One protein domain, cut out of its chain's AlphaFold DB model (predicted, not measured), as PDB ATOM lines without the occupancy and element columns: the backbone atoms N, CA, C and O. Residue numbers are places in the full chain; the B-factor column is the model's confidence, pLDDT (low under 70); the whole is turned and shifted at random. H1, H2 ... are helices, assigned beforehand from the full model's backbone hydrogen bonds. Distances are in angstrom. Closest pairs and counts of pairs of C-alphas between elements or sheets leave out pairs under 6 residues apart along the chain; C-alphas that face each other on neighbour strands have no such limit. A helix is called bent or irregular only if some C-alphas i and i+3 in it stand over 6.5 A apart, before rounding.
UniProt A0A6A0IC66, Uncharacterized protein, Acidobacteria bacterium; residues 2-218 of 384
ATOM      1  N   ALA A   2       0.491  21.521  22.235       92.06
ATOM      2  CA  ALA A   2       0.477  22.992  22.348       92.06
ATOM      3  C   ALA A   2       1.524  23.593  23.319       92.06
ATOM      4  O   ALA A   2       2.190  24.565  22.983       92.06
ATOM      5  N   ARG A   3       1.739  22.986  24.500       90.06
ATOM      6  CA  ARG A   3       2.789  23.434  25.443       90.06
ATOM      7  C   ARG A   3       4.209  23.346  24.856       90.06
ATOM      8  O   ARG A   3       4.995  24.258  25.068       90.06
ATOM      9  N   LYS A   4       4.534  22.276  24.123       91.38
ATOM     10  CA  LYS A   4       5.849  22.085  23.482       91.38
ATOM     11  C   LYS A   4       6.031  23.041  22.304       91.38
ATOM     12  O   LYS A   4       7.073  23.671  22.199       91.38
ATOM     13  N   GLU A   5       4.993  23.221  21.488       93.44
ATOM     14  CA  GLU A   5       4.996  24.209  20.400       93.44
ATOM     15  C   GLU A   5       5.207  25.629  20.928       93.44
ATOM     16  O   GLU A   5       5.962  26.402  20.345       93.44
ATOM     17  N   GLN A   6       4.573  25.975  22.053       94.75
ATOM     18  CA  GLN A   6       4.789  27.271  22.687       94.75
ATOM     19  C   GLN A   6       6.220  27.407  23.222       94.75
ATOM     20  O   GLN A   6       6.857  28.421  22.967       94.75
ATOM     21  N   GLN A   7       6.759  26.381  23.892       92.25
ATOM     22  CA  GLN A   7       8.153  26.379  24.358       92.25
ATOM     23  C   GLN A   7       9.153  26.571  23.208       92.25
ATOM     24  O   GLN A   7      10.127  27.307  23.361       92.25
ATOM     25  N   GLU A   8       8.907  25.945  22.056       94.69
ATOM     26  CA  GLU A   8       9.735  26.107  20.859       94.69
ATOM     27  C   GLU A   8       9.630  27.524  20.280       94.69
ATOM     28  O   GLU A   8      10.654  28.155  20.014       94.69
ATOM     29  N   LYS A   9       8.411  28.069  20.158       96.25
ATOM     30  CA  LYS A   9       8.194  29.462  19.731       96.25
ATOM     31  C   LYS A   9       8.898  30.452  20.657       96.25
ATOM     32  O   LYS A   9       9.565  31.367  20.177       96.25
ATOM     33  N   ASP A  10       8.799  30.245  21.967       96.50
ATOM     34  CA  ASP A  10       9.452  31.085  22.970       96.50
ATOM     35  C   ASP A  10      10.979  31.000  22.870       96.50
ATOM     36  O   ASP A  10      11.674  31.997  23.072       96.50
ATOM     37  N   LEU A  11      11.524  29.813  22.579       96.44
ATOM     38  CA  LEU A  11      12.954  29.631  22.350       96.44
ATOM     39  C   LEU A  11      13.407  30.372  21.089       96.44
ATOM     40  O   LEU A  11      14.380  31.118  21.155       96.44
ATOM     41  N   LEU A  12      12.692  30.226  19.972       97.06
ATOM     42  CA  LEU A  12      13.007  30.916  18.718       97.06
ATOM     43  C   LEU A  12      12.947  32.440  18.871       97.06
ATOM     44  O   LEU A  12      13.869  33.132  18.441       97.06
ATOM     45  N   ALA A  13      11.913  32.964  19.532       97.81
ATOM     46  CA  ALA A  13      11.801  34.392  19.822       97.81
ATOM     47  C   ALA A  13      12.960  34.882  20.705       97.81
ATOM     48  O   ALA A  13      13.551  35.929  20.442       97.81
ATOM     49  N   TRP A  14      13.335  34.102  21.725       97.69
ATOM     50  CA  TRP A  14      14.477  34.410  22.584       97.69
ATOM     51  C   TRP A  14      15.816  34.367  21.832       97.69
ATOM     52  O   TRP A  14      16.680  35.196  22.111       97.69
ATOM     53  N   ILE A  15      16.001  33.451  20.876       98.06
ATOM     54  CA  ILE A  15      17.198  33.398  20.021       98.06
ATOM     55  C   ILE A  15      17.259  34.635  19.110       98.06
ATOM     56  O   ILE A  15      18.294  35.294  19.043       98.06
ATOM     57  N   ALA A  16      16.146  34.983  18.457       97.69
ATOM     58  CA  ALA A  16      16.077  36.072  17.482       97.69
ATOM     59  C   ALA A  16      16.211  37.476  18.101       97.69
ATOM     60  O   ALA A  16      16.612  38.416  17.417       97.69
ATOM     61  N   ALA A  17      15.906  37.627  19.393       98.06
ATOM     62  CA  ALA A  17      15.985  38.900  20.106       98.06
ATOM     63  C   ALA A  17      17.421  39.442  20.295       98.06
ATOM     64  O   ALA A  17      17.592  40.535  20.830       98.06
ATOM     65  N   ASP A  18      18.457  38.694  19.901       98.00
ATOM     66  CA  ASP A  18      19.860  39.073  20.091       98.00
ATOM     67  C   ASP A  18      20.754  38.524  18.972       98.00
ATOM     68  O   ASP A  18      20.830  37.306  18.786       98.00
ATOM     69  N   PRO A  19      21.498  39.390  18.259       98.12
ATOM     70  CA  PRO A  19      22.361  38.967  17.160       98.12
ATOM     71  C   PRO A  19      23.406  37.909  17.536       98.12
ATOM     72  O   PRO A  19      23.763  37.084  16.693       98.12
ATOM     73  N   LYS A  20      23.906  37.901  18.783       97.56
ATOM     74  CA  LYS A  20      24.865  36.886  19.243       97.56
ATOM     75  C   LYS A  20      24.190  35.523  19.357       97.56
ATOM     76  O   LYS A  20      24.698  34.557  18.794       97.56
ATOM     77  N   ARG A  21      23.016  35.465  19.997       97.62
ATOM     78  CA  ARG A  21      22.214  34.235  20.127       97.62
ATOM     79  C   ARG A  21      21.759  33.724  18.766       97.62
ATOM     80  O   ARG A  21      21.875  32.531  18.502       97.62
ATOM     81  N   GLN A  22      21.326  34.617  17.877       98.00
ATOM     82  CA  GLN A  22      20.949  34.265  16.509       98.00
ATOM     83  C   GLN A  22      22.114  33.629  15.742       98.00
ATOM     84  O   GLN A  22      21.927  32.606  15.086       98.00
ATOM     85  N   LYS A  23      23.320  34.203  15.841       97.50
ATOM     86  CA  LYS A  23      24.526  33.635  15.224       97.50
ATOM     87  C   LYS A  23      24.899  32.275  15.823       97.50
ATOM     88  O   LYS A  23      25.409  31.420  15.106       97.50
ATOM     89  N   GLU A  24      24.684  32.091  17.120       96.31
ATOM     90  CA  GLU A  24      25.103  30.892  17.849       96.31
ATOM     91  C   GLU A  24      24.113  29.723  17.749       96.31
ATOM     92  O   GLU A  24      24.549  28.574  17.697       96.31
ATOM     93  N   PHE A  25      22.802  29.983  17.696       97.88
ATOM     94  CA  PHE A  25      21.759  28.949  17.793       97.88
ATOM     95  C   PHE A  25      20.705  28.982  16.677       97.88
ATOM     96  O   PHE A  25      19.895  28.059  16.592       97.88
ATOM     97  N   GLY A  26      20.684  30.013  15.826       97.06
ATOM     98  CA  GLY A  26      19.601  30.236  14.858       97.06
ATOM     99  C   GLY A  26      19.410  29.125  13.818       97.06
ATOM    100  O   GLY A  26      18.320  28.976  13.273       97.06
ATOM    101  N   ASP A  27      20.439  28.318  13.560       96.88
ATOM    102  CA  ASP A  27      20.416  27.182  12.630       96.88
ATOM    103  C   ASP A  27      19.971  25.859  13.275       96.88
ATOM    104  O   ASP A  27      19.627  24.915  12.564       96.88
ATOM    105  N   VAL A  28      19.971  25.765  14.609       96.88
ATOM    106  CA  VAL A  28      19.871  24.483  15.322       96.88
ATOM    107  C   VAL A  28      18.516  23.806  15.115       96.88
ATOM    108  O   VAL A  28      18.480  22.642  14.719       96.88
ATOM    109  N   LEU A  29      17.407  24.513  15.355       96.12
ATOM    110  CA  LEU A  29      16.059  23.953  15.186       96.12
ATOM    111  C   LEU A  29      15.753  23.584  13.722       96.12
ATOM    112  O   LEU A  29      15.348  22.445  13.483       96.12
ATOM    113  N   PRO A  30      16.018  24.450  12.721       96.50
ATOM    114  CA  PRO A  30      15.896  24.068  11.314       96.50
ATOM    115  C   PRO A  30      16.712  22.821  10.944       96.50
ATOM    116  O   PRO A  30      16.211  21.943  10.242       96.50
ATOM    117  N   ALA A  31      17.948  22.705  11.440       97.44
ATOM    118  CA  ALA A  31      18.797  21.548  11.169       97.44
ATOM    119  C   ALA A  31      18.277  20.263  11.836       97.44
ATOM    120  O   ALA A  31      18.331  19.197  11.223       97.44
ATOM    121  N   LEU A  32      17.745  20.345  13.061       97.44
ATOM    122  CA  LEU A  32      17.089  19.213  13.726       97.44
ATOM    123  C   LEU A  32      15.849  18.752  12.947       97.44
ATOM    124  O   LEU A  32      15.712  17.558  12.679       97.44
ATOM    125  N   ASN A  33      15.010  19.692  12.508       96.50
ATOM    126  CA  ASN A  33      13.816  19.401  11.712       96.50
ATOM    127  C   ASN A  33      14.170  18.757  10.365       96.50
ATOM    128  O   ASN A  33      13.485  17.839   9.923       96.50
ATOM    129  N   ALA A  34      15.267  19.177   9.729       97.50
ATOM    130  CA  ALA A  34      15.750  18.547   8.502       97.50
ATOM    131  C   ALA A  34      16.170  17.082   8.721       97.50
ATOM    132  O   ALA A  34      15.823  16.224   7.911       97.50
ATOM    133  N   VAL A  35      16.862  16.769   9.826       97.31
ATOM    134  CA  VAL A  35      17.216  15.377  10.166       97.31
ATOM    135  C   VAL A  35      15.963  14.541  10.445       97.31
ATOM    136  O   VAL A  35      15.872  13.412   9.967       97.31
ATOM    137  N   GLN A  36      14.982  15.096  11.160       96.25
ATOM    138  CA  GLN A  36      13.704  14.420  11.393       96.25
ATOM    139  C   GLN A  36      12.953  14.168  10.077       96.25
ATOM    140  O   GLN A  36      12.452  13.072   9.849       96.25
ATOM    141  N   ALA A  37      12.913  15.148   9.173       97.12
ATOM    142  CA  ALA A  37      12.273  15.000   7.870       97.12
ATOM    143  C   ALA A  37      12.963  13.946   6.983       97.12
ATOM    144  O   ALA A  37      12.290  13.294   6.188       97.12
ATOM    145  N   GLU A  38      14.284  13.756   7.101       95.50
ATOM    146  CA  GLU A  38      14.995  12.648   6.446       95.50
ATOM    147  C   GLU A  38      14.530  11.283   6.976       95.50
ATOM    148  O   GLU A  38      14.253  10.396   6.175       95.50
ATOM    149  N   GLU A  39      14.409  11.129   8.298       94.81
ATOM    150  CA  GLU A  39      13.942   9.896   8.952       94.81
ATOM    151  C   GLU A  39      12.486   9.560   8.599       94.81
ATOM    152  O   GLU A  39      12.159   8.414   8.293       94.81
ATOM    153  N   MET A  40      11.609  10.567   8.560       96.12
ATOM    154  CA  MET A  40      10.185  10.377   8.266       96.12
ATOM    155  C   MET A  40       9.912   9.793   6.871       96.12
ATOM    156  O   MET A  40       8.853   9.206   6.669       96.12
ATOM    157  N   LYS A  41      10.849   9.906   5.918       95.81
ATOM    158  CA  LYS A  41      10.692   9.360   4.555       95.81
ATOM    159  C   LYS A  41      10.608   7.836   4.519       95.81
ATOM    160  O   LYS A  41      10.012   7.297   3.595       95.81
ATOM    161  N   THR A  42      11.229   7.154   5.478       95.88
ATOM    162  CA  THR A  42      11.297   5.683   5.517       95.88
ATOM    163  C   THR A  42      10.792   5.098   6.829       95.88
ATOM    164  O   THR A  42      10.929   3.898   7.051       95.88
ATOM    165  N   ARG A  43      10.184   5.928   7.689       96.44
ATOM    166  CA  ARG A  43       9.757   5.552   9.040       96.44
ATOM    167  C   ARG A  43       8.920   4.278   9.066       96.44
ATOM    168  O   ARG A  43       9.232   3.390   9.849       96.44
ATOM    169  N   GLU A  44       7.872   4.189   8.247       97.12
ATOM    170  CA  GLU A  44       6.959   3.040   8.297       97.12
ATOM    171  C   GLU A  44       7.683   1.762   7.865       97.12
ATOM    172  O   GLU A  44       7.630   0.763   8.575       97.12
ATOM    173  N   ARG A  45       8.463   1.810   6.776       97.56
ATOM    174  CA  ARG A  45       9.301   0.675   6.354       97.56
ATOM    175  C   ARG A  45      10.252   0.229   7.461       97.56
ATOM    176  O   ARG A  45      10.347  -0.964   7.736       97.56
ATOM    177  N   ASP A  46      10.992   1.166   8.047       97.62
ATOM    178  CA  ASP A  46      12.080   0.859   8.976       97.62
ATOM    179  C   ASP A  46      11.523   0.322  10.306       97.62
ATOM    180  O   ASP A  46      12.018  -0.682  10.825       97.62
ATOM    181  N   VAL A  47      10.426   0.910  10.804       97.12
ATOM    182  CA  VAL A  47       9.683   0.411  11.974       97.12
ATOM    183  C   VAL A  47       9.121  -0.982  11.705       97.12
ATOM    184  O   VAL A  47       9.309  -1.884  12.522       97.12
ATOM    185  N   THR A  48       8.472  -1.197  10.559       97.88
ATOM    186  CA  THR A  48       7.873  -2.495  10.229       97.88
ATOM    187  C   THR A  48       8.924  -3.573   9.956       97.88
ATOM    188  O   THR A  48       8.718  -4.722  10.340       97.88
ATOM    189  N   LEU A  49      10.082  -3.236   9.379       97.75
ATOM    190  CA  LEU A  49      11.209  -4.168   9.268       97.75
ATOM    191  C   LEU A  49      11.741  -4.558  10.653       97.75
ATOM    192  O   LEU A  49      11.986  -5.736  10.908       97.75
ATOM    193  N   GLY A  50      11.860  -3.590  11.567       96.88
ATOM    194  CA  GLY A  50      12.188  -3.857  12.967       96.88
ATOM    195  C   GLY A  50      11.161  -4.774  13.642       96.88
ATOM    196  O   GLY A  50      11.546  -5.722  14.326       96.88
ATOM    197  N   ALA A  51       9.868  -4.543  13.400       96.62
ATOM    198  CA  ALA A  51       8.781  -5.380  13.903       96.62
ATOM    199  C   ALA A  51       8.809  -6.796  13.308       96.62
ATOM    200  O   ALA A  51       8.588  -7.755  14.038       96.62
ATOM    201  N   LEU A  52       9.147  -6.962  12.024       95.88
ATOM    202  CA  LEU A  52       9.379  -8.275  11.410       95.88
ATOM    203  C   LEU A  52      10.520  -9.024  12.101       95.88
ATOM    204  O   LEU A  52      10.357 -10.186  12.462       95.88
ATOM    205  N   SER A  53      11.661  -8.361  12.317       93.25
ATOM    206  CA  SER A  53      12.810  -8.963  13.006       93.25
ATOM    207  C   SER A  53      12.508  -9.334  14.462       93.25
ATOM    208  O   SER A  53      13.031 -10.333  14.943       93.25
ATOM    209  N   GLN A  54      11.674  -8.557  15.161       92.69
ATOM    210  CA  GLN A  54      11.263  -8.829  16.547       92.69
ATOM    211  C   GLN A  54      10.083  -9.807  16.649       92.69
ATOM    212  O   GLN A  54       9.936 -10.478  17.666       92.69
ATOM    213  N   GLY A  55       9.266  -9.911  15.599       95.38
ATOM    214  CA  GLY A  55       8.082 -10.765  15.547       95.38
ATOM    215  C   GLY A  55       8.395 -12.259  15.486       95.38
ATOM    216  O   GLY A  55       7.505 -13.058  15.746       95.38
ATOM    217  N   SER A  56       9.642 -12.642  15.182       97.94
ATOM    218  CA  SER A  56      10.128 -14.019  15.315       97.94
ATOM    219  C   SER A  56      11.477 -14.068  16.028       97.94
ATOM    220  O   SER A  56      12.478 -13.511  15.567       97.94
ATOM    221  N   MET A  57      11.533 -14.829  17.115       97.56
ATOM    222  CA  MET A  57      12.764 -15.184  17.813       97.56
ATOM    223  C   MET A  57      13.708 -15.986  16.905       97.56
ATOM    224  O   MET A  57      14.926 -15.835  17.005       97.56
ATOM    225  N   LEU A  58      13.168 -16.798  15.985       98.19
ATOM    226  CA  LEU A  58      13.964 -17.550  15.007       98.19
ATOM    227  C   LEU A  58      14.613 -16.618  13.979       98.19
ATOM    228  O   LEU A  58      15.804 -16.762  13.706       98.19
ATOM    229  N   LEU A  59      13.886 -15.612  13.475       98.50
ATOM    230  CA  LEU A  59      14.459 -14.613  12.563       98.50
ATOM    231  C   LEU A  59      15.506 -13.733  13.254       98.50
ATOM    232  O   LEU A  59      16.569 -13.472  12.683       98.50
ATOM    233  N   SER A  60      15.236 -13.306  14.488       97.44
ATOM    234  CA  SER A  60      16.195 -12.559  15.310       97.44
ATOM    235  C   SER A  60      17.479 -13.365  15.557       97.44
ATOM    236  O   SER A  60      18.596 -12.866  15.361       97.44
ATOM    237  N   SER A  61      17.341 -14.654  15.889       97.62
ATOM    238  CA  SER A  61      18.472 -15.571  16.045       97.62
ATOM    239  C   SER A  61      19.247 -15.754  14.739       97.62
ATOM    240  O   SER A  61      20.470 -15.631  14.732       97.62
ATOM    241  N   ALA A  62      18.560 -16.012  13.625       98.44
ATOM    242  CA  ALA A  62      19.179 -16.174  12.310       98.44
ATOM    243  C   ALA A  62      19.969 -14.928  11.885       98.44
ATOM    244  O   ALA A  62      21.109 -15.033  11.431       98.44
ATOM    245  N   SER A  63      19.393 -13.744  12.108       98.06
ATOM    246  CA  SER A  63      20.033 -12.453  11.835       98.06
ATOM    247  C   SER A  63      21.291 -12.263  12.680       98.06
ATOM    248  O   SER A  63      22.333 -11.862  12.161       98.06
ATOM    249  N   THR A  64      21.231 -12.627  13.965       98.00
ATOM    250  CA  THR A  64      22.383 -12.575  14.876       98.00
ATOM    251  C   THR A  64      23.484 -13.548  14.455       98.00
ATOM    252  O   THR A  64      24.648 -13.158  14.402       98.00
ATOM    253  N   ILE A  65      23.137 -14.794  14.118       98.50
ATOM    254  CA  ILE A  65      24.074 -15.823  13.639       98.50
ATOM    255  C   ILE A  65      24.768 -15.361  12.355       98.50
ATOM    256  O   ILE A  65      25.997 -15.393  12.264       98.50
ATOM    257  N   TYR A  66      23.998 -14.884  11.373       98.62
ATOM    258  CA  TYR A  66      24.556 -14.417  10.111       98.62
ATOM    259  C   TYR A  66      25.473 -13.208  10.326       98.62
ATOM    260  O   TYR A  66      26.614 -13.217   9.859       98.62
ATOM    261  N   ARG A  67      25.039 -12.221  11.122       97.81
ATOM    262  CA  ARG A  67      25.856 -11.053  11.473       97.81
ATOM    263  C   ARG A  67      27.135 -11.439  12.213       97.81
ATOM    264  O   ARG A  67      28.204 -10.965  11.841       97.81
ATOM    265  N   MET A  68      27.065 -12.343  13.191       98.06
ATOM    266  CA  MET A  68      28.249 -12.894  13.866       98.06
ATOM    267  C   MET A  68      29.232 -13.493  12.856       98.06
ATOM    268  O   MET A  68      30.424 -13.205  12.930       98.06
ATOM    269  N   SER A  69      28.750 -14.265  11.878       98.38
ATOM    270  CA  SER A  69      29.614 -14.880  10.862       98.38
ATOM    271  C   SER A  69      30.385 -13.853  10.015       98.38
ATOM    272  O   SER A  69      31.506 -14.133   9.597       98.38
ATOM    273  N   LEU A  70      29.811 -12.660   9.801       98.25
ATOM    274  CA  LEU A  70      30.414 -11.558   9.043       98.25
ATOM    275  C   LEU A  70      31.366 -10.696   9.887       98.25
ATOM    276  O   LEU A  70      32.334 -10.146   9.363       98.25
ATOM    277  N   GLU A  71      31.094 -10.549  11.184       98.00
ATOM    278  CA  GLU A  71      31.907  -9.732  12.096       98.00
ATOM    279  C   GLU A  71      33.128 -10.496  12.629       98.00
ATOM    280  O   GLU A  71      34.218  -9.933  12.741       98.00
ATOM    281  N   ARG A  72      32.995 -11.797  12.914       95.56
ATOM    282  CA  ARG A  72      34.080 -12.618  13.487       95.56
ATOM    283  C   ARG A  72      35.400 -12.580  12.696       95.56
ATOM    284  O   ARG A  72      36.435 -12.487  13.357       95.56
ATOM    285  N   PRO A  73      35.419 -12.611  11.347       96.69
ATOM    286  CA  PRO A  73      36.665 -12.570  10.577       96.69
ATOM    287  C   PRO A  73      37.415 -11.233  10.657       96.69
ATOM    288  O   PRO A  73      38.596 -11.176  10.323       96.69
ATOM    289  N   LYS A  74      36.746 -10.148  11.071       97.75
ATOM    290  CA  LYS A  74      37.369  -8.830  11.238       97.75
ATOM    291  C   LYS A  74      38.214  -8.798  12.514       97.75
ATOM    292  O   LYS A  74      37.947  -9.541  13.463       97.75
ATOM    293  N   LYS A  75      39.193  -7.887  12.570       97.88
ATOM    294  CA  LYS A  75      39.872  -7.550  13.833       97.88
ATOM    295  C   LYS A  75      38.839  -7.011  14.814       97.88
ATOM    296  O   LYS A  75      37.931  -6.304  14.393       97.88
ATOM    297  N   ASP A  76      38.991  -7.291  16.105       97.88
ATOM    298  CA  ASP A  76      37.956  -6.935  17.083       97.88
ATOM    299  C   ASP A  76      37.605  -5.435  17.075       97.88
ATOM    300  O   ASP A  76      36.434  -5.069  17.067       97.88
ATOM    301  N   LEU A  77      38.602  -4.554  16.950       97.00
ATOM    302  CA  LEU A  77      38.381  -3.103  16.866       97.00
ATOM    303  C   LEU A  77      37.625  -2.653  15.604       97.00
ATOM    304  O   LEU A  77      36.999  -1.597  15.633       97.00
ATOM    305  N   ASP A  78      37.640  -3.458  14.542       97.19
ATOM    306  CA  ASP A  78      36.956  -3.177  13.275       97.19
ATOM    307  C   ASP A  78      35.535  -3.778  13.232       97.19
ATOM    308  O   ASP A  78      34.802  -3.592  12.254       97.19
ATOM    309  N   ARG A  79      35.137  -4.528  14.269       97.38
ATOM    310  CA  ARG A  79      33.790  -5.095  14.388       97.38
ATOM    311  C   ARG A  79      32.781  -4.037  14.794       97.38
ATOM    312  O   ARG A  79      33.093  -3.066  15.484       97.38
ATOM    313  N   ASP A  80      31.525  -4.289  14.449       95.19
ATOM    314  CA  ASP A  80      30.412  -3.596  15.089       95.19
ATOM    315  C   ASP A  80      30.513  -3.738  16.627       95.19
ATOM    316  O   ASP A  80      30.685  -4.863  17.109       95.19
ATOM    317  N   PRO A  81      30.405  -2.647  17.419       95.25
ATOM    318  CA  PRO A  81      30.548  -2.709  18.872       95.25
ATOM    319  C   PRO A  81      29.664  -3.753  19.553       95.25
ATOM    320  O   PRO A  81      30.069  -4.297  20.581       95.25
ATOM    321  N   GLN A  82      28.487  -4.065  19.000       94.69
ATOM    322  CA  GLN A  82      27.597  -5.099  19.541       94.69
ATOM    323  C   GLN A  82      28.155  -6.524  19.371       94.69
ATOM    324  O   GLN A  82      27.819  -7.399  20.164       94.69
ATOM    325  N   PHE A  83      29.053  -6.741  18.406       97.00
ATOM    326  CA  PHE A  83      29.607  -8.042  18.005       97.00
ATOM    327  C   PHE A  83      31.098  -8.210  18.363       97.00
ATOM    328  O   PHE A  83      31.722  -9.204  17.983       97.00
ATOM    329  N   GLN A  84      31.667  -7.264  19.117       98.00
ATOM    330  CA  GLN A  84      33.019  -7.361  19.685       98.00
ATOM    331  C   GLN A  84      33.130  -8.483  20.733       98.00
ATOM    332  O   GLN A  84      32.132  -8.843  21.362       98.00
ATOM    333  N   GLU A  85      34.336  -9.017  20.963       97.50
ATOM    334  CA  GLU A  85      34.555 -10.231  21.788       97.50
ATOM    335  C   GLU A  85      33.996 -10.100  23.197       97.50
ATOM    336  O   GLU A  85      33.384 -11.036  23.716       97.50
ATOM    337  N   ARG A  86      34.100  -8.901  23.786       97.44
ATOM    338  CA  ARG A  86      33.536  -8.597  25.112       97.44
ATOM    339  C   ARG A  86      32.028  -8.868  25.227       97.44
ATOM    340  O   ARG A  86      31.520  -8.991  26.337       97.44
ATOM    341  N   ASN A  87      31.307  -8.932  24.106       97.62
ATOM    342  CA  ASN A  87      29.863  -9.150  24.055       97.62
ATOM    343  C   ASN A  87      29.473 -10.580  23.652       97.62
ATOM    344  O   ASN A  87      28.300 -10.929  23.769       97.62
ATOM    345  N   TRP A  88      30.412 -11.438  23.233       96.12
ATOM    346  CA  TRP A  88      30.090 -12.785  22.738       96.12
ATOM    347  C   TRP A  88      29.392 -13.658  23.777       96.12
ATOM    348  O   TRP A  88      28.406 -14.316  23.450       96.12
ATOM    349  N   LYS A  89      29.835 -13.604  25.039       96.62
ATOM    350  CA  LYS A  89      29.172 -14.323  26.137       96.62
ATOM    351  C   LYS A  89      27.710 -13.886  26.288       96.62
ATOM    352  O   LYS A  89      26.827 -14.729  26.388       96.62
ATOM    353  N   ARG A  90      27.431 -12.579  26.213       96.38
ATOM    354  CA  ARG A  90      26.060 -12.042  26.286       96.38
ATOM    355  C   ARG A  90      25.197 -12.503  25.107       96.38
ATOM    356  O   ARG A  90      24.016 -12.780  25.302       96.38
ATOM    357  N   ILE A  91      25.771 -12.586  23.904       96.00
ATOM    358  CA  ILE A  91      25.083 -13.099  22.706       96.00
ATOM    359  C   ILE A  91      24.726 -14.580  22.891       96.00
ATOM    360  O   ILE A  91      23.579 -14.964  22.659       96.00
ATOM    361  N   GLN A  92      25.671 -15.396  23.370       94.56
ATOM    362  CA  GLN A  92      25.435 -16.811  23.679       94.56
ATOM    363  C   GLN A  92      24.338 -16.983  24.737       94.56
ATOM    364  O   GLN A  92      23.370 -17.703  24.509       94.56
ATOM    365  N   GLU A  93      24.418 -16.248  25.848       94.69
ATOM    366  CA  GLU A  93      23.389 -16.268  26.894       94.69
ATOM    367  C   GLU A  93      22.013 -15.816  26.373       94.69
ATOM    368  O   GLU A  93      20.983 -16.310  26.829       94.69
ATOM    369  N   GLY A  94      21.971 -14.879  25.418       92.88
ATOM    370  CA  GLY A  94      20.741 -14.484  24.728       92.88
ATOM    371  C   GLY A  94      20.113 -15.637  23.945       92.88
ATOM    372  O   GLY A  94      18.926 -15.913  24.115       92.88
ATOM    373  N   SER A  95      20.922 -16.350  23.157       92.94
ATOM    374  CA  SER A  95      20.500 -17.559  22.430       92.94
ATOM    375  C   SER A  95      20.022 -18.677  23.369       92.94
ATOM    376  O   SER A  95      19.081 -19.407  23.044       92.94
ATOM    377  N   ASP A  96      20.628 -18.795  24.551       92.75
ATOM    378  CA  ASP A  96      20.232 -19.772  25.568       92.75
ATOM    379  C   ASP A  96      18.901 -19.410  26.240       92.75
ATOM    380  O   ASP A  96      18.041 -20.275  26.419       92.75
ATOM    381  N   ARG A  97      18.690 -18.131  26.588       93.56
ATOM    382  CA  ARG A  97      17.440 -17.661  27.217       93.56
ATOM    383  C   ARG A  97      16.215 -17.873  26.334       93.56
ATOM    384  O   ARG A  97      15.132 -18.113  26.871       93.56
ATOM    385  N   MET A  98      16.385 -17.845  25.010       94.00
ATOM    386  CA  MET A  98      15.313 -18.148  24.058       94.00
ATOM    387  C   MET A  98      14.627 -19.487  24.369       94.00
ATOM    388  O   MET A  98      13.406 -19.567  24.289       94.00
ATOM    389  N   GLN A  99      15.362 -20.505  24.834       92.56
ATOM    390  CA  GLN A  99      14.791 -21.824  25.138       92.56
ATOM    391  C   GLN A  99      13.685 -21.791  26.208       92.56
ATOM    392  O   GLN A  99      12.826 -22.665  26.229       92.56
ATOM    393  N   ARG A 100      13.706 -20.803  27.111       94.44
ATOM    394  CA  ARG A 100      12.729 -20.680  28.208       94.44
ATOM    395  C   ARG A 100      11.458 -19.929  27.815       94.44
ATOM    396  O   ARG A 100      10.505 -19.934  28.581       94.44
ATOM    397  N   THR A 101      11.478 -19.233  26.681       93.88
ATOM    398  CA  THR A 101      10.429 -18.278  26.278       93.88
ATOM    399  C   THR A 101       9.879 -18.541  24.878       93.88
ATOM    400  O   THR A 101       8.864 -17.961  24.506       93.88
ATOM    401  N   PHE A 102      10.511 -19.433  24.113       95.69
ATOM    402  CA  PHE A 102      10.071 -19.813  22.779       95.69
ATOM    403  C   PHE A 102       8.930 -20.841  22.827       95.69
ATOM    404  O   PHE A 102       9.121 -21.973  23.268       95.69
ATOM    405  N   ASP A 103       7.765 -20.460  22.298       96.62
ATOM    406  CA  ASP A 103       6.713 -21.379  21.852       96.62
ATOM    407  C   ASP A 103       6.554 -21.201  20.329       96.62
ATOM    408  O   ASP A 103       6.310 -20.081  19.869       96.62
ATOM    409  N   PRO A 104       6.687 -22.268  19.520       95.50
ATOM    410  CA  PRO A 104       6.676 -22.152  18.062       95.50
ATOM    411  C   PRO A 104       5.335 -21.671  17.490       95.50
ATOM    412  O   PRO A 104       5.312 -21.082  16.410       95.50
ATOM    413  N   ARG A 105       4.210 -21.891  18.188       97.06
ATOM    414  CA  ARG A 105       2.895 -21.404  17.742       97.06
ATOM    415  C   ARG A 105       2.777 -19.908  17.991       97.06
ATOM    416  O   ARG A 105       2.319 -19.191  17.103       97.06
ATOM    417  N   ALA A 106       3.210 -19.446  19.164       97.75
ATOM    418  CA  ALA A 106       3.260 -18.024  19.486       97.75
ATOM    419  C   ALA A 106       4.207 -17.280  18.532       97.75
ATOM    420  O   ALA A 106       3.805 -16.282  17.940       97.75
ATOM    421  N   ASP A 107       5.415 -17.809  18.307       98.38
ATOM    422  CA  ASP A 107       6.397 -17.235  17.380       98.38
ATOM    423  C   ASP A 107       5.827 -17.097  15.959       98.38
ATOM    424  O   ASP A 107       5.847 -16.008  15.386       98.38
ATOM    425  N   ARG A 108       5.213 -18.164  15.417       98.44
ATOM    426  CA  ARG A 108       4.560 -18.117  14.096       98.44
ATOM    427  C   ARG A 108       3.435 -17.088  14.051       98.44
ATOM    428  O   ARG A 108       3.288 -16.400  13.042       98.44
ATOM    429  N   ALA A 109       2.628 -16.980  15.106       98.44
ATOM    430  CA  ALA A 109       1.520 -16.031  15.158       98.44
ATOM    431  C   ALA A 109       2.003 -14.570  15.172       98.44
ATOM    432  O   ALA A 109       1.504 -13.763  14.384       98.44
ATOM    433  N   PHE A 110       3.000 -14.240  15.999       98.44
ATOM    434  CA  PHE A 110       3.595 -12.900  16.029       98.44
ATOM    435  C   PHE A 110       4.284 -12.555  14.711       98.44
ATOM    436  O   PHE A 110       4.100 -11.453  14.188       98.44
ATOM    437  N   PHE A 111       5.000 -13.510  14.118       98.69
ATOM    438  CA  PHE A 111       5.671 -13.268  12.851       98.69
ATOM    439  C   PHE A 111       4.680 -13.083  11.701       98.69
ATOM    440  O   PHE A 111       4.853 -12.189  10.873       98.69
ATOM    441  N   ARG A 112       3.580 -13.847  11.695       98.62
ATOM    442  CA  ARG A 112       2.466 -13.643  10.762       98.62
ATOM    443  C   ARG A 112       1.845 -12.262  10.915       98.62
ATOM    444  O   ARG A 112       1.572 -11.619   9.907       98.62
ATOM    445  N   TYR A 113       1.621 -11.800  12.143       98.44
ATOM    446  CA  TYR A 113       1.104 -10.453  12.385       98.44
ATOM    447  C   TYR A 113       2.040  -9.388  11.796       98.44
ATOM    448  O   TYR A 113       1.602  -8.570  10.989       98.44
ATOM    449  N   ALA A 114       3.341  -9.456  12.095       98.44
ATOM    450  CA  ALA A 114       4.320  -8.523  11.540       98.44
ATOM    451  C   ALA A 114       4.411  -8.596   9.999       98.44
ATOM    452  O   ALA A 114       4.534  -7.568   9.336       98.44
ATOM    453  N   ALA A 115       4.286  -9.792   9.415       98.38
ATOM    454  CA  ALA A 115       4.215  -9.996   7.966       98.38
ATOM    455  C   ALA A 115       2.973  -9.359   7.334       98.38
ATOM    456  O   ALA A 115       3.068  -8.780   6.251       98.38
ATOM    457  N   MET A 116       1.824  -9.415   8.010       98.12
ATOM    458  CA  MET A 116       0.614  -8.726   7.563       98.12
ATOM    459  C   MET A 116       0.779  -7.205   7.618       98.12
ATOM    460  O   MET A 116       0.361  -6.525   6.687       98.12
ATOM    461  N   GLU A 117       1.427  -6.663   8.652       97.31
ATOM    462  CA  GLU A 117       1.738  -5.227   8.711       97.31
ATOM    463  C   GLU A 117       2.708  -4.814   7.593       97.31
ATOM    464  O   GLU A 117       2.483  -3.812   6.916       97.31
ATOM    465  N   ALA A 118       3.718  -5.638   7.294       97.25
ATOM    466  CA  ALA A 118       4.593  -5.431   6.140       97.25
ATOM    467  C   ALA A 118       3.822  -5.442   4.812       97.25
ATOM    468  O   ALA A 118       4.100  -4.634   3.923       97.25
ATOM    469  N   ALA A 119       2.803  -6.297   4.692       96.94
ATOM    470  CA  ALA A 119       1.934  -6.347   3.523       96.94
ATOM    471  C   ALA A 119       1.015  -5.120   3.370       96.94
ATOM    472  O   ALA A 119       0.550  -4.876   2.257       96.94
ATOM    473  N   LYS A 120       0.807  -4.321   4.421       95.88
ATOM    474  CA  LYS A 120       0.012  -3.079   4.384       95.88
ATOM    475  C   LYS A 120       0.831  -1.835   4.034       95.88
ATOM    476  O   LYS A 120       0.244  -0.786   3.770       95.88
ATOM    477  N   LEU A 121       2.163  -1.932   4.017       96.44
ATOM    478  CA  LEU A 121       3.031  -0.798   3.703       96.44
ATOM    479  C   LEU A 121       2.726  -0.226   2.307       96.44
ATOM    480  O   LEU A 121       2.501  -1.010   1.370       96.44
ATOM    481  N   PRO A 122       2.771   1.112   2.142       94.31
ATOM    482  CA  PRO A 122       2.597   1.748   0.843       94.31
ATOM    483  C   PRO A 122       3.725   1.352  -0.122       94.31
ATOM    484  O   PRO A 122       4.789   0.880   0.286       94.31
ATOM    485  N   ALA A 123       3.481   1.515  -1.426       93.19
ATOM    486  CA  ALA A 123       4.342   0.984  -2.489       93.19
ATOM    487  C   ALA A 123       5.804   1.476  -2.422       93.19
ATOM    488  O   ALA A 123       6.721   0.731  -2.756       93.19
ATOM    489  N   ASP A 124       6.025   2.704  -1.960       93.88
ATOM    490  CA  ASP A 124       7.335   3.338  -1.789       93.88
ATOM    491  C   ASP A 124       8.056   2.936  -0.488       93.88
ATOM    492  O   ASP A 124       9.251   3.188  -0.340       93.88
ATOM    493  N   GLN A 125       7.357   2.264   0.430       95.88
ATOM    494  CA  GLN A 125       7.886   1.799   1.716       95.88
ATOM    495  C   GLN A 125       7.889   0.274   1.851       95.88
ATOM    496  O   GLN A 125       8.088  -0.255   2.939       95.88
ATOM    497  N   ARG A 126       7.706  -0.460   0.753       95.94
ATOM    498  CA  ARG A 126       7.750  -1.927   0.749       95.94
ATOM    499  C   ARG A 126       9.104  -2.484   1.174       95.94
ATOM    500  O   ARG A 126      10.163  -1.911   0.905       95.94
ATOM    501  N   ILE A 127       9.072  -3.677   1.761       97.81
ATOM    502  CA  ILE A 127      10.265  -4.437   2.142       97.81
ATOM    503  C   ILE A 127      10.540  -5.446   1.025       97.81
ATOM    504  O   ILE A 127      10.206  -6.623   1.126       97.81
ATOM    505  N   ALA A 128      11.140  -4.973  -0.069       96.81
ATOM    506  CA  ALA A 128      11.284  -5.749  -1.304       96.81
ATOM    507  C   ALA A 128      11.904  -7.159  -1.134       96.81
ATOM    508  O   ALA A 128      11.409  -8.091  -1.773       96.81
ATOM    509  N   PRO A 129      12.936  -7.384  -0.288       97.50
ATOM    510  CA  PRO A 129      13.455  -8.735  -0.080       97.50
ATOM    511  C   PRO A 129      12.452  -9.666   0.618       97.50
ATOM    512  O   PRO A 129      12.381 -10.843   0.268       97.50
ATOM    513  N   PHE A 130      11.654  -9.143   1.559       98.06
ATOM    514  CA  PHE A 130      10.583  -9.903   2.207       98.06
ATOM    515  C   PHE A 130       9.444 -10.184   1.230       98.06
ATOM    516  O   PHE A 130       9.004 -11.324   1.126       98.06
ATOM    517  N   ASP A 131       9.031  -9.179   0.454       98.06
ATOM    518  CA  ASP A 131       7.990  -9.335  -0.562       98.06
ATOM    519  C   ASP A 131       8.354 -10.431  -1.563       98.06
ATOM    520  O   ASP A 131       7.557 -11.326  -1.836       98.06
ATOM    521  N   LYS A 132       9.602 -10.431  -2.045       97.69
ATOM    522  CA  LYS A 132      10.109 -11.479  -2.933       97.69
ATOM    523  C   LYS A 132      10.084 -12.864  -2.280       97.69
ATOM    524  O   LYS A 132       9.746 -13.832  -2.955       97.69
ATOM    525  N   ALA A 133      10.464 -12.973  -1.007       96.75
ATOM    526  CA  ALA A 133      10.496 -14.249  -0.293       96.75
ATOM    527  C   ALA A 133       9.084 -14.799  -0.022       96.75
ATOM    528  O   ALA A 133       8.838 -15.986  -0.229       96.75
ATOM    529  N   ALA A 134       8.158 -13.927   0.386       97.25
ATOM    530  CA  ALA A 134       6.784 -14.270   0.741       97.25
ATOM    531  C   ALA A 134       5.814 -14.292  -0.456       97.25
ATOM    532  O   ALA A 134       4.660 -14.681  -0.300       97.25
ATOM    533  N   GLY A 135       6.262 -13.888  -1.651       96.75
ATOM    534  CA  GLY A 135       5.418 -13.810  -2.846       96.75
ATOM    535  C   GLY A 135       4.393 -12.674  -2.786       96.75
ATOM    536  O   GLY A 135       3.283 -12.826  -3.290       96.75
ATOM    537  N   LEU A 136       4.754 -11.558  -2.152       97.00
ATOM    538  CA  LEU A 136       3.906 -10.379  -2.017       97.00
ATOM    539  C   LEU A 136       4.158  -9.371  -3.141       97.00
ATOM    540  O   LEU A 136       5.269  -9.240  -3.655       97.00
ATOM    541  N   ALA A 137       3.118  -8.615  -3.483       92.25
ATOM    542  CA  ALA A 137       3.176  -7.511  -4.429       92.25
ATOM    543  C   ALA A 137       2.351  -6.313  -3.919       92.25
ATOM    544  O   ALA A 137       1.369  -6.504  -3.190       92.25
ATOM    545  N   PRO A 138       2.707  -5.072  -4.304       89.12
ATOM    546  CA  PRO A 138       1.894  -3.901  -3.997       89.12
ATOM    547  C   PRO A 138       0.461  -4.059  -4.517       89.12
ATOM    548  O   PRO A 138       0.251  -4.478  -5.655       89.12
ATOM    549  N   GLY A 139      -0.523  -3.700  -3.693       85.88
ATOM    550  CA  GLY A 139      -1.938  -3.746  -4.071       85.88
ATOM    551  C   GLY A 139      -2.596  -5.129  -3.997       85.88
ATOM    552  O   GLY A 139      -3.748  -5.253  -4.406       85.88
ATOM    553  N   MET A 140      -1.915  -6.156  -3.468       93.94
ATOM    554  CA  MET A 140      -2.580  -7.419  -3.121       93.94
ATOM    555  C   MET A 140      -3.721  -7.185  -2.125       93.94
ATOM    556  O   MET A 140      -3.604  -6.367  -1.211       93.94
ATOM    557  N   SER A 141      -4.814  -7.936  -2.284       96.31
ATOM    558  CA  SER A 141      -5.892  -7.944  -1.293       96.31
ATOM    559  C   SER A 141      -5.388  -8.520   0.035       96.31
ATOM    560  O   SER A 141      -4.494  -9.368   0.051       96.31
ATOM    561  N   GLU A 142      -5.980  -8.106   1.157       96.12
ATOM    562  CA  GLU A 142      -5.609  -8.626   2.483       96.12
ATOM    563  C   GLU A 142      -5.738 -10.159   2.562       96.12
ATOM    564  O   GLU A 142      -4.892 -10.831   3.151       96.12
ATOM    565  N   SER A 143      -6.757 -10.722   1.904       97.56
ATOM    566  CA  SER A 143      -6.988 -12.170   1.833       97.56
ATOM    567  C   SER A 143      -5.886 -12.897   1.061       97.56
ATOM    568  O   SER A 143      -5.364 -13.911   1.529       97.56
ATOM    569  N   ASP A 144      -5.491 -12.377  -0.104       97.94
ATOM    570  CA  ASP A 144      -4.466 -13.013  -0.935       97.94
ATOM    571  C   ASP A 144      -3.073 -12.872  -0.316       97.94
ATOM    572  O   ASP A 144      -2.311 -13.840  -0.299       97.94
ATOM    573  N   ALA A 145      -2.767 -11.705   0.262       98.00
ATOM    574  CA  ALA A 145      -1.545 -11.496   1.031       98.00
ATOM    575  C   ALA A 145      -1.479 -12.454   2.230       98.00
ATOM    576  O   ALA A 145      -0.454 -13.098   2.442       98.00
ATOM    577  N   GLY A 146      -2.586 -12.620   2.963       98.50
ATOM    578  CA  GLY A 146      -2.678 -13.559   4.080       98.50
ATOM    579  C   GLY A 146      -2.390 -15.005   3.674       98.50
ATOM    580  O   GLY A 146      -1.593 -15.671   4.330       98.50
ATOM    581  N   LYS A 147      -2.965 -15.479   2.561       98.50
ATOM    582  CA  LYS A 147      -2.695 -16.829   2.030       98.50
ATOM    583  C   LYS A 147      -1.239 -17.008   1.600       98.50
ATOM    584  O   LYS A 147      -0.649 -18.048   1.887       98.50
ATOM    585  N   ALA A 148      -0.666 -16.013   0.919       98.56
ATOM    586  CA  ALA A 148       0.732 -16.042   0.492       98.56
ATOM    587  C   ALA A 148       1.683 -16.093   1.701       98.56
ATOM    588  O   ALA A 148       2.582 -16.933   1.744       98.56
ATOM    589  N   ILE A 149       1.418 -15.266   2.719       98.69
ATOM    590  CA  ILE A 149       2.163 -15.255   3.981       98.69
ATOM    591  C   ILE A 149       2.044 -16.602   4.686       98.69
ATOM    592  O   ILE A 149       3.071 -17.174   5.028       98.69
ATOM    593  N   ASP A 150       0.841 -17.149   4.876       98.75
ATOM    594  CA  ASP A 150       0.677 -18.441   5.554       98.75
ATOM    595  C   ASP A 150       1.437 -19.566   4.840       98.75
ATOM    596  O   ASP A 150       2.186 -20.303   5.482       98.75
ATOM    597  N   ALA A 151       1.339 -19.637   3.511       98.56
ATOM    598  CA  ALA A 151       2.068 -20.623   2.717       98.56
ATOM    599  C   ALA A 151       3.596 -20.441   2.791       98.56
ATOM    600  O   ALA A 151       4.344 -21.422   2.748       98.56
ATOM    601  N   TYR A 152       4.077 -19.198   2.878       98.62
ATOM    602  CA  TYR A 152       5.492 -18.906   3.083       98.62
ATOM    603  C   TYR A 152       5.954 -19.317   4.484       98.62
ATOM    604  O   TYR A 152       6.974 -19.995   4.616       98.62
ATOM    605  N   LEU A 153       5.187 -18.971   5.520       98.56
ATOM    606  CA  LEU A 153       5.498 -19.323   6.902       98.56
ATOM    607  C   LEU A 153       5.520 -20.837   7.108       98.56
ATOM    608  O   LEU A 153       6.437 -21.333   7.752       98.56
ATOM    609  N   ASP A 154       4.593 -21.593   6.523       98.44
ATOM    610  CA  ASP A 154       4.596 -23.056   6.652       98.44
ATOM    611  C   ASP A 154       5.903 -23.670   6.131       98.44
ATOM    612  O   ASP A 154       6.502 -24.524   6.789       98.44
ATOM    613  N   LYS A 155       6.411 -23.174   4.996       98.12
ATOM    614  CA  LYS A 155       7.719 -23.583   4.458       98.12
ATOM    615  C   LYS A 155       8.870 -23.125   5.349       98.12
ATOM    616  O   LYS A 155       9.814 -23.881   5.567       98.12
ATOM    617  N   LEU A 156       8.795 -21.895   5.855       97.81
ATOM    618  CA  LEU A 156       9.830 -21.304   6.693       97.81
ATOM    619  C   LEU A 156       9.997 -22.096   7.999       97.81
ATOM    620  O   LEU A 156      11.101 -22.537   8.298       97.81
ATOM    621  N   TYR A 157       8.917 -22.374   8.728       98.44
ATOM    622  CA  TYR A 157       8.983 -23.145   9.975       98.44
ATOM    623  C   TYR A 157       9.305 -24.630   9.747       98.44
ATOM    624  O   TYR A 157       9.972 -25.231  10.584       98.44
ATOM    625  N   ALA A 158       8.901 -25.227   8.621       98.19
ATOM    626  CA  ALA A 158       9.275 -26.608   8.297       98.19
ATOM    627  C   ALA A 158      10.760 -26.760   7.912       98.19
ATOM    628  O   ALA A 158      11.344 -27.827   8.100       98.19
ATOM    629  N   GLY A 159      11.371 -25.708   7.357       98.12
ATOM    630  CA  GLY A 159      12.741 -25.719   6.837       98.12
ATOM    631  C   GLY A 159      13.832 -25.316   7.830       98.12
ATOM    632  O   GLY A 159      14.993 -25.220   7.430       98.12
ATOM    633  N   THR A 160      13.493 -25.051   9.095       98.44
ATOM    634  CA  THR A 160      14.455 -24.545  10.083       98.44
ATOM    635  C   THR A 160      14.787 -25.557  11.167       98.44
ATOM    636  O   THR A 160      13.949 -26.335  11.620       98.44
ATOM    637  N   LYS A 161      16.035 -25.507  11.622       97.94
ATOM    638  CA  LYS A 161      16.545 -26.206  12.801       97.94
ATOM    639  C   LYS A 161      16.881 -25.235  13.932       97.94
ATOM    640  O   LYS A 161      17.336 -25.672  14.981       97.94
ATOM    641  N   LEU A 162      16.633 -23.932  13.766       97.88
ATOM    642  CA  LEU A 162      16.973 -22.920  14.774       97.88
ATOM    643  C   LEU A 162      16.101 -22.975  16.034       97.88
ATOM    644  O   LEU A 162      16.411 -22.283  17.001       97.88
ATOM    645  N   ALA A 163      15.039 -23.785  16.069       96.00
ATOM    646  CA  ALA A 163      14.312 -24.067  17.308       96.00
ATOM    647  C   ALA A 163      15.179 -24.848  18.317       96.00
ATOM    648  O   ALA A 163      15.019 -24.684  19.526       96.00
ATOM    649  N   ASP A 164      16.142 -25.628  17.825       96.25
ATOM    650  CA  ASP A 164      17.085 -26.394  18.633       96.25
ATOM    651  C   ASP A 164      18.192 -25.484  19.196       96.25
ATOM    652  O   ASP A 164      18.819 -24.692  18.479       96.25
ATOM    653  N   LYS A 165      18.405 -25.562  20.513       95.69
ATOM    654  CA  LYS A 165      19.360 -24.715  21.233       95.69
ATOM    655  C   LYS A 165      20.794 -25.016  20.805       95.69
ATOM    656  O   LYS A 165      21.573 -24.087  20.579       95.69
ATOM    657  N   GLU A 166      21.142 -26.289  20.706       96.06
ATOM    658  CA  GLU A 166      22.468 -26.775  20.355       96.06
ATOM    659  C   GLU A 166      22.833 -26.353  18.925       96.06
ATOM    660  O   GLU A 166      23.961 -25.912  18.686       96.06
ATOM    661  N   VAL A 167      21.868 -26.372  17.998       97.19
ATOM    662  CA  VAL A 167      22.031 -25.841  16.635       97.19
ATOM    663  C   VAL A 167      22.354 -24.349  16.664       97.19
ATOM    664  O   VAL A 167      23.361 -23.938  16.081       97.19
ATOM    665  N   ARG A 168      21.558 -23.523  17.361       97.00
ATOM    666  CA  ARG A 168      21.833 -22.074  17.455       97.00
ATOM    667  C   ARG A 168      23.214 -21.803  18.051       97.00
ATOM    668  O   ARG A 168      23.988 -21.029  17.487       97.00
ATOM    669  N   ALA A 169      23.538 -22.467  19.161       95.56
ATOM    670  CA  ALA A 169      24.811 -22.305  19.856       95.56
ATOM    671  C   ALA A 169      26.005 -22.673  18.962       95.56
ATOM    672  O   ALA A 169      26.985 -21.927  18.910       95.56
ATOM    673  N   ALA A 170      25.908 -23.776  18.213       96.50
ATOM    674  CA  ALA A 170      26.953 -24.207  17.293       96.50
ATOM    675  C   ALA A 170      27.180 -23.197  16.158       96.50
ATOM    676  O   ALA A 170      28.326 -22.929  15.795       96.50
ATOM    677  N   LEU A 171      26.109 -22.612  15.608       98.00
ATOM    678  CA  LEU A 171      26.200 -21.690  14.473       98.00
ATOM    679  C   LEU A 171      26.811 -20.325  14.829       98.00
ATOM    680  O   LEU A 171      27.432 -19.707  13.968       98.00
ATOM    681  N   LEU A 172      26.723 -19.873  16.085       96.81
ATOM    682  CA  LEU A 172      27.285 -18.583  16.524       96.81
ATOM    683  C   LEU A 172      28.804 -18.448  16.317       96.81
ATOM    684  O   LEU A 172      29.320 -17.331  16.225       96.81
ATOM    685  N   SER A 173      29.532 -19.565  16.262       95.31
ATOM    686  CA  SER A 173      30.984 -19.579  16.051       95.31
ATOM    687  C   SER A 173      31.415 -19.940  14.629       95.31
ATOM    688  O   SER A 173      32.617 -19.962  14.357       95.31
ATOM    689  N   LYS A 174      30.468 -20.245  13.738       97.88
ATOM    690  CA  LYS A 174      30.740 -20.759  12.392       97.88
ATOM    691  C   LYS A 174      31.122 -19.653  11.411       97.88
ATOM    692  O   LYS A 174      30.754 -18.489  11.578       97.88
ATOM    693  N   SER A 175      31.877 -20.027  10.380       98.25
ATOM    694  CA  SER A 175      32.160 -19.136   9.254       98.25
ATOM    695  C   SER A 175      30.892 -18.857   8.445       98.25
ATOM    696  O   SER A 175      29.942 -19.641   8.465       98.25
ATOM    697  N   THR A 176      30.877 -17.767   7.673       98.38
ATOM    698  CA  THR A 176      29.742 -17.456   6.790       98.38
ATOM    699  C   THR A 176      29.452 -18.592   5.812       98.38
ATOM    700  O   THR A 176      28.293 -18.928   5.603       98.38
ATOM    701  N   ALA A 177      30.484 -19.238   5.261       98.38
ATOM    702  CA  ALA A 177      30.310 -20.372   4.354       98.38
ATOM    703  C   ALA A 177      29.597 -21.554   5.036       98.38
ATOM    704  O   ALA A 177      28.672 -22.120   4.461       98.38
ATOM    705  N   GLU A 178      29.973 -21.891   6.273       98.44
ATOM    706  CA  GLU A 178      29.317 -22.951   7.048       98.44
ATOM    707  C   GLU A 178      27.876 -22.588   7.435       98.44
ATOM    708  O   GLU A 178      26.998 -23.441   7.350       98.44
ATOM    709  N   VAL A 179      27.611 -21.329   7.814       98.62
ATOM    710  CA  VAL A 179      26.250 -20.844   8.111       98.62
ATOM    711  C   VAL A 179      25.359 -20.950   6.871       98.62
ATOM    712  O   VAL A 179      24.263 -21.495   6.954       98.62
ATOM    713  N   LEU A 180      25.834 -20.512   5.703       98.38
ATOM    714  CA  LEU A 180      25.081 -20.596   4.445       98.38
ATOM    715  C   LEU A 180      24.891 -22.039   3.954       98.38
ATOM    716  O   LEU A 180      23.875 -22.354   3.335       98.38
ATOM    717  N   ALA A 181      25.841 -22.931   4.245       98.25
ATOM    718  CA  ALA A 181      25.751 -24.342   3.879       98.25
ATOM    719  C   ALA A 181      24.626 -25.089   4.616       98.25
ATOM    720  O   ALA A 181      24.203 -26.142   4.145       98.25
ATOM    721  N   THR A 182      24.113 -24.549   5.729       97.81
ATOM    722  CA  THR A 182      22.985 -25.150   6.459       97.81
ATOM    723  C   THR A 182      21.699 -25.196   5.643       97.81
ATOM    724  O   THR A 182      20.878 -26.078   5.888       97.81
ATOM    725  N   ARG A 183      21.522 -24.251   4.701       97.81
ATOM    726  CA  ARG A 183      20.257 -24.024   3.976       97.81
ATOM    727  C   ARG A 183      19.050 -23.887   4.911       97.81
ATOM    728  O   ARG A 183      17.932 -24.215   4.531       97.81
ATOM    729  N   ASP A 184      19.288 -23.429   6.140       98.69
ATOM    730  CA  ASP A 184      18.223 -23.161   7.094       98.69
ATOM    731  C   ASP A 184      17.367 -22.004   6.577       98.69
ATOM    732  O   ASP A 184      17.873 -20.929   6.246       98.69
ATOM    733  N   SER A 185      16.063 -22.232   6.506       98.62
ATOM    734  CA  SER A 185      15.108 -21.317   5.886       98.62
ATOM    735  C   SER A 185      15.077 -19.926   6.547       98.62
ATOM    736  O   SER A 185      14.952 -18.916   5.851       98.62
ATOM    737  N   PHE A 186      15.259 -19.829   7.872       98.69
ATOM    738  CA  PHE A 186      15.346 -18.540   8.569       98.69
ATOM    739  C   PHE A 186      16.703 -17.860   8.357       98.69
ATOM    740  O   PHE A 186      16.759 -16.631   8.286       98.69
ATOM    741  N   VAL A 187      17.789 -18.629   8.210       98.75
ATOM    742  CA  VAL A 187      19.100 -18.084   7.810       98.75
ATOM    743  C   VAL A 187      19.024 -17.492   6.407       98.75
ATOM    744  O   VAL A 187      19.496 -16.378   6.201       98.75
ATOM    745  N   GLU A 188      18.393 -18.174   5.452       98.69
ATOM    746  CA  GLU A 188      18.221 -17.653   4.090       98.69
ATOM    747  C   GLU A 188      17.393 -16.359   4.066       98.69
ATOM    748  O   GLU A 188      17.769 -15.402   3.382       98.69
ATOM    749  N   LEU A 189      16.324 -16.280   4.867       98.69
ATOM    750  CA  LEU A 189      15.561 -15.042   5.030       98.69
ATOM    751  C   LEU A 189      16.414 -13.922   5.651       98.69
ATOM    752  O   LEU A 189      16.415 -12.800   5.144       98.69
ATOM    753  N   ALA A 190      17.175 -14.211   6.710       98.62
ATOM    754  CA  ALA A 190      18.061 -13.230   7.337       98.62
ATOM    755  C   ALA A 190      19.112 -12.687   6.352       98.62
ATOM    756  O   ALA A 190      19.346 -11.480   6.295       98.62
ATOM    757  N   VAL A 191      19.696 -13.560   5.527       98.62
ATOM    758  CA  VAL A 191      20.640 -13.185   4.461       98.62
ATOM    759  C   VAL A 191      19.969 -12.286   3.422       98.62
ATOM    760  O   VAL A 191      20.558 -11.290   3.008       98.62
ATOM    761  N   ALA A 192      18.736 -12.602   3.014       98.44
ATOM    762  CA  ALA A 192      17.992 -11.802   2.043       98.44
ATOM    763  C   ALA A 192      17.653 -10.395   2.570       98.44
ATOM    764  O   ALA A 192      17.704  -9.426   1.812       98.44
ATOM    765  N   LEU A 193      17.329 -10.271   3.862       98.50
ATOM    766  CA  LEU A 193      17.011  -8.989   4.504       98.50
ATOM    767  C   LEU A 193      18.255  -8.148   4.819       98.50
ATOM    768  O   LEU A 193      18.171  -6.919   4.855       98.50
ATOM    769  N   TYR A 194      19.407  -8.791   5.015       98.25
ATOM    770  CA  TYR A 194      20.617  -8.155   5.525       98.25
ATOM    771  C   TYR A 194      21.057  -6.884   4.774       98.25
ATOM    772  O   TYR A 194      21.325  -5.892   5.449       98.25
ATOM    773  N   PRO A 195      21.094  -6.823   3.424       97.94
ATOM    774  CA  PRO A 195      21.507  -5.601   2.729       97.94
ATOM    775  C   PRO A 195      20.632  -4.382   3.057       97.94
ATOM    776  O   PRO A 195      21.149  -3.280   3.237       97.94
ATOM    777  N   LEU A 196      19.312  -4.580   3.170       97.56
ATOM    778  CA  LEU A 196      18.380  -3.515   3.540       97.56
ATOM    779  C   LEU A 196      18.604  -3.087   4.993       97.56
ATOM    780  O   LEU A 196      18.783  -1.896   5.245       97.56
ATOM    781  N   THR A 197      18.676  -4.044   5.921       97.06
ATOM    782  CA  THR A 197      18.967  -3.780   7.339       97.06
ATOM    783  C   THR A 197      20.276  -3.006   7.514       97.06
ATOM    784  O   THR A 197      20.329  -2.037   8.267       97.06
ATOM    785  N   GLU A 198      21.325  -3.369   6.775       96.25
ATOM    786  CA  GLU A 198      22.608  -2.667   6.821       96.25
ATOM    787  C   GLU A 198      22.535  -1.251   6.265       96.25
ATOM    788  O   GLU A 198      23.107  -0.335   6.856       96.25
ATOM    789  N   SER A 199      21.819  -1.048   5.155       96.56
ATOM    790  CA  SER A 199      21.621   0.295   4.601       96.56
ATOM    791  C   SER A 199      20.909   1.226   5.587       96.56
ATOM    792  O   SER A 199      21.308   2.383   5.732       96.56
ATOM    793  N   ILE A 200      19.912   0.706   6.311       96.38
ATOM    794  CA  ILE A 200      19.175   1.444   7.339       96.38
ATOM    795  C   ILE A 200      20.122   1.763   8.496       96.38
ATOM    796  O   ILE A 200      20.260   2.922   8.873       96.38
ATOM    797  N   ARG A 201      20.879   0.774   8.979       95.12
ATOM    798  CA  ARG A 201      21.864   0.960  10.055       95.12
ATOM    799  C   ARG A 201      22.908   2.033   9.724       95.12
ATOM    800  O   ARG A 201      23.240   2.851  10.581       95.12
ATOM    801  N   GLU A 202      23.446   2.054   8.506       95.88
ATOM    802  CA  GLU A 202      24.407   3.088   8.094       95.88
ATOM    803  C   GLU A 202      23.748   4.471   7.948       95.88
ATOM    804  O   GLU A 202      24.330   5.476   8.371       95.88
ATOM    805  N   ALA A 203      22.509   4.543   7.449       96.25
ATOM    806  CA  ALA A 203      21.740   5.786   7.446       96.25
ATOM    807  C   ALA A 203      21.485   6.297   8.877       96.25
ATOM    808  O   ALA A 203      21.634   7.493   9.142       96.25
ATOM    809  N   ASP A 204      21.165   5.410   9.818       96.12
ATOM    810  CA  ASP A 204      20.925   5.729  11.229       96.12
ATOM    811  C   ASP A 204      22.187   6.252  11.915       96.12
ATOM    812  O   ASP A 204      22.135   7.238  12.657       96.12
ATOM    813  N   LYS A 205      23.351   5.655  11.628       95.56
ATOM    814  CA  LYS A 205      24.646   6.170  12.092       95.56
ATOM    815  C   LYS A 205      24.922   7.567  11.557       95.56
ATOM    816  O   LYS A 205      25.346   8.434  12.322       95.56
ATOM    817  N   ALA A 206      24.666   7.807  10.271       96.06
ATOM    818  CA  ALA A 206      24.844   9.124   9.676       96.06
ATOM    819  C   ALA A 206      23.930  10.167  10.346       96.06
ATOM    820  O   ALA A 206      24.406  11.243  10.724       96.06
ATOM    821  N   ARG A 207      22.648   9.840  10.571       96.69
ATOM    822  CA  ARG A 207      21.706  10.712  11.297       96.69
ATOM    823  C   ARG A 207      22.156  10.950  12.737       96.69
ATOM    824  O   ARG A 207      22.250  12.099  13.160       96.69
ATOM    825  N   THR A 208      22.545   9.902  13.459       95.81
ATOM    826  CA  THR A 208      23.066  10.000  14.834       95.81
ATOM    827  C   THR A 208      24.321  10.877  14.905       95.81
ATOM    828  O   THR A 208      24.441  11.706  15.805       95.81
ATOM    829  N   GLY A 209      25.223  10.779  13.924       96.75
ATOM    830  CA  GLY A 209      26.402  11.639  13.813       96.75
ATOM    831  C   GLY A 209      26.075  13.110  13.520       96.75
ATOM    832  O   GLY A 209      26.797  13.996  13.973       96.75
ATOM    833  N   LYS A 210      24.987  13.407  12.793       96.81
ATOM    834  CA  LYS A 210      24.464  14.782  12.666       96.81
ATOM    835  C   LYS A 210      23.897  15.261  14.009       96.81
ATOM    836  O   LYS A 210      24.252  16.343  14.481       96.81
ATOM    837  N   LEU A 211      23.066  14.438  14.652       97.44
ATOM    838  CA  LEU A 211      22.408  14.755  15.922       97.44
ATOM    839  C   LEU A 211      23.398  14.969  17.072       97.44
ATOM    840  O   LEU A 211      23.151  15.834  17.908       97.44
ATOM    841  N   SER A 212      24.528  14.258  17.103       97.00
ATOM    842  CA  SER A 212      25.553  14.432  18.143       97.00
ATOM    843  C   SER A 212      26.204  15.818  18.132       97.00
ATOM    844  O   SER A 212      26.700  16.258  19.165       97.00
ATOM    845  N   ARG A 213      26.159  16.539  17.003       95.75
ATOM    846  CA  ARG A 213      26.600  17.942  16.904       95.75
ATOM    847  C   ARG A 213      25.483  18.939  17.207       95.75
ATOM    848  O   ARG A 213      25.748  20.014  17.737       95.75
ATOM    849  N   LEU A 214      24.239  18.598  16.861       97.25
ATOM    850  CA  LEU A 214      23.085  19.496  16.982       97.25
ATOM    851  C   LEU A 214      22.465  19.488  18.384       97.25
ATOM    852  O   LEU A 214      22.197  20.552  18.938       97.25
ATOM    853  N   ARG A 215      22.266  18.307  18.984       96.38
ATOM    854  CA  ARG A 215      21.614  18.164  20.297       96.38
ATOM    855  C   ARG A 215      22.348  18.919  21.415       96.38
ATOM    856  O   ARG A 215      21.666  19.619  22.157       96.38
ATOM    857  N   PRO A 216      23.693  18.884  21.532       96.00
ATOM    858  CA  PRO A 216      24.382  19.676  22.551       96.00
ATOM    859  C   PRO A 216      24.151  21.181  22.397       96.00
ATOM    860  O   PRO A 216      23.913  21.860  23.390       96.00
ATOM    861  N   ARG A 217      24.142  21.700  21.160       96.81
ATOM    862  CA  ARG A 217      23.865  23.121  20.883       96.81
ATOM    863  C   ARG A 217      22.426  23.496  21.227       96.81
ATOM    864  O   ARG A 217      22.185  24.552  21.800       96.81
ATOM    865  N   TYR A 218      21.476  22.609  20.936       95.94
ATOM    866  CA  TYR A 218      20.083  22.788  21.345       95.94
ATOM    867  C   TYR A 218      19.946  22.862  22.872       95.94
ATOM    868  O   TYR A 218      19.325  23.785  23.396       95.94
TER     869      TYR A 218
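What this domain is: This is residues 2 to 218 of the 384 residues of an uncharacterized protein of Acidobacteria bacterium (UniProt A0A6A0IC66). What does the model look like? It is a helical body with a long arm: in the body H12a sits in the middle, between H5 and H11 on one side and H8 and H9 on the other, and in the arm H3 and H12b run side by side in opposite ways, with H1 and H2 making a corner at the arm's far end. In the body H5 crosses H12a, H4 lies side by side with H7, and H6 packs on H10. What is it made of? The printed part has 217 residues with twelve named helices, H1 to H12 in that order along the chain, and no named strand, and its class is all helix. How closely is it packed? It is loose, with a radius of gyration of the C-alphas of 21.7 A and spans of 67 by 48 by 29 A.

How they stand to each other: How does the printed part start, and which part of its last helix does it meet? H1, residues 2 to 16, touches H2, residues 19 to 25, only at the corner, the closest C-alphas being those of Ile 15 and Arg 21 at 5.1 A. H12, residues 185 to 218, was assigned as one helix by its hydrogen bonds but is bent, with C-alphas 192 and 195 7.2 A apart, and its arms H12a, residues 185 to 192, and H12b, residues 195 to 218, stand at a steep tilt of 57 degrees. H3, residues 28 to 40, touches H12b at residues 207 to 218 of H12b alone, opposite ways at a shallow tilt of 16 degrees, the closest C-alphas being those of Val 28 and Leu 214 at 6.2 A. What comes next? H4, residues 43 to 55, touches H7, residues 104 to 120, opposite ways at a shallow tilt of 14 degrees, the closest C-alphas being those of Gly 55 and Phe 111 at 4.4 A. H7 touches H9, residues 142 to 158, at a steep tilt of 38 degrees, the closest C-alphas being those of Ala 119 and Ala 145 at 6.7 A. What touches H12a? H5, residues 57 to 71, touches it at a steep tilt of 53 degrees, with the C-alphas of Ala 62 and Val 187 closest at 4.9 A. H8, residues 128 to 134, touches it with Pro 129 and Ala 192 closest, their C-alphas 5.9 A apart, and H9 with Leu 156 and Ser 185, their C-alphas 5.3 A apart. H11, residues 176 to 181, only just touches it, only at the corner, with 3 pairs of C-alphas within 8 A, those of Leu 180 and Val 187 closest at 7.3 A. Where is H6, and how do the helix backbones run? H6, residues 85 to 100, is irregular, with C-alphas 86 and 89 7.3 A apart, and touches H10, residues 165 to 171, at a shallow tilt of 30 degrees, the C-alphas of Asp 96 and Lys 165 being closest at 6.6 A. Each O i to N i+4 pair is within hydrogen-bond range in H1 to H5, H7, H8, H10, H11 and H12a, against 8 of 12 in H6, 12 of 13 in H9 and 17 of 20 in H12b.

Where its parts are: Where does the first helix begin? C-alpha 2 of H1 is at (0.477, 22.992, 22.348), and H1 is 20.9 A long from first to last C-alpha. How long are other helices? H6 measures 25.0 A, H7 24.4 A, H9 24.1 A, H5 20.7 A, H3 18.5 A and H4 17.6 A. Where does the last arm run? H12b goes 34.0 A from C-alpha 195 at (21.507, -5.601, 2.729) to C-alpha 218 at (20.083, 22.788, 21.345), with a kink of 33 degrees near residue 211.

The domain as a whole: How large is it? The two C-alphas farthest apart, those of Asp 18 and Ala 158, are 67.6 A apart. Is there a cut, or a long link? The printed part has no cut, and its one long link, H5 to H6, has 13 residues. Where is confidence low? No printed residue is under 70, and the mean pLDDT of the printed part is 96.8.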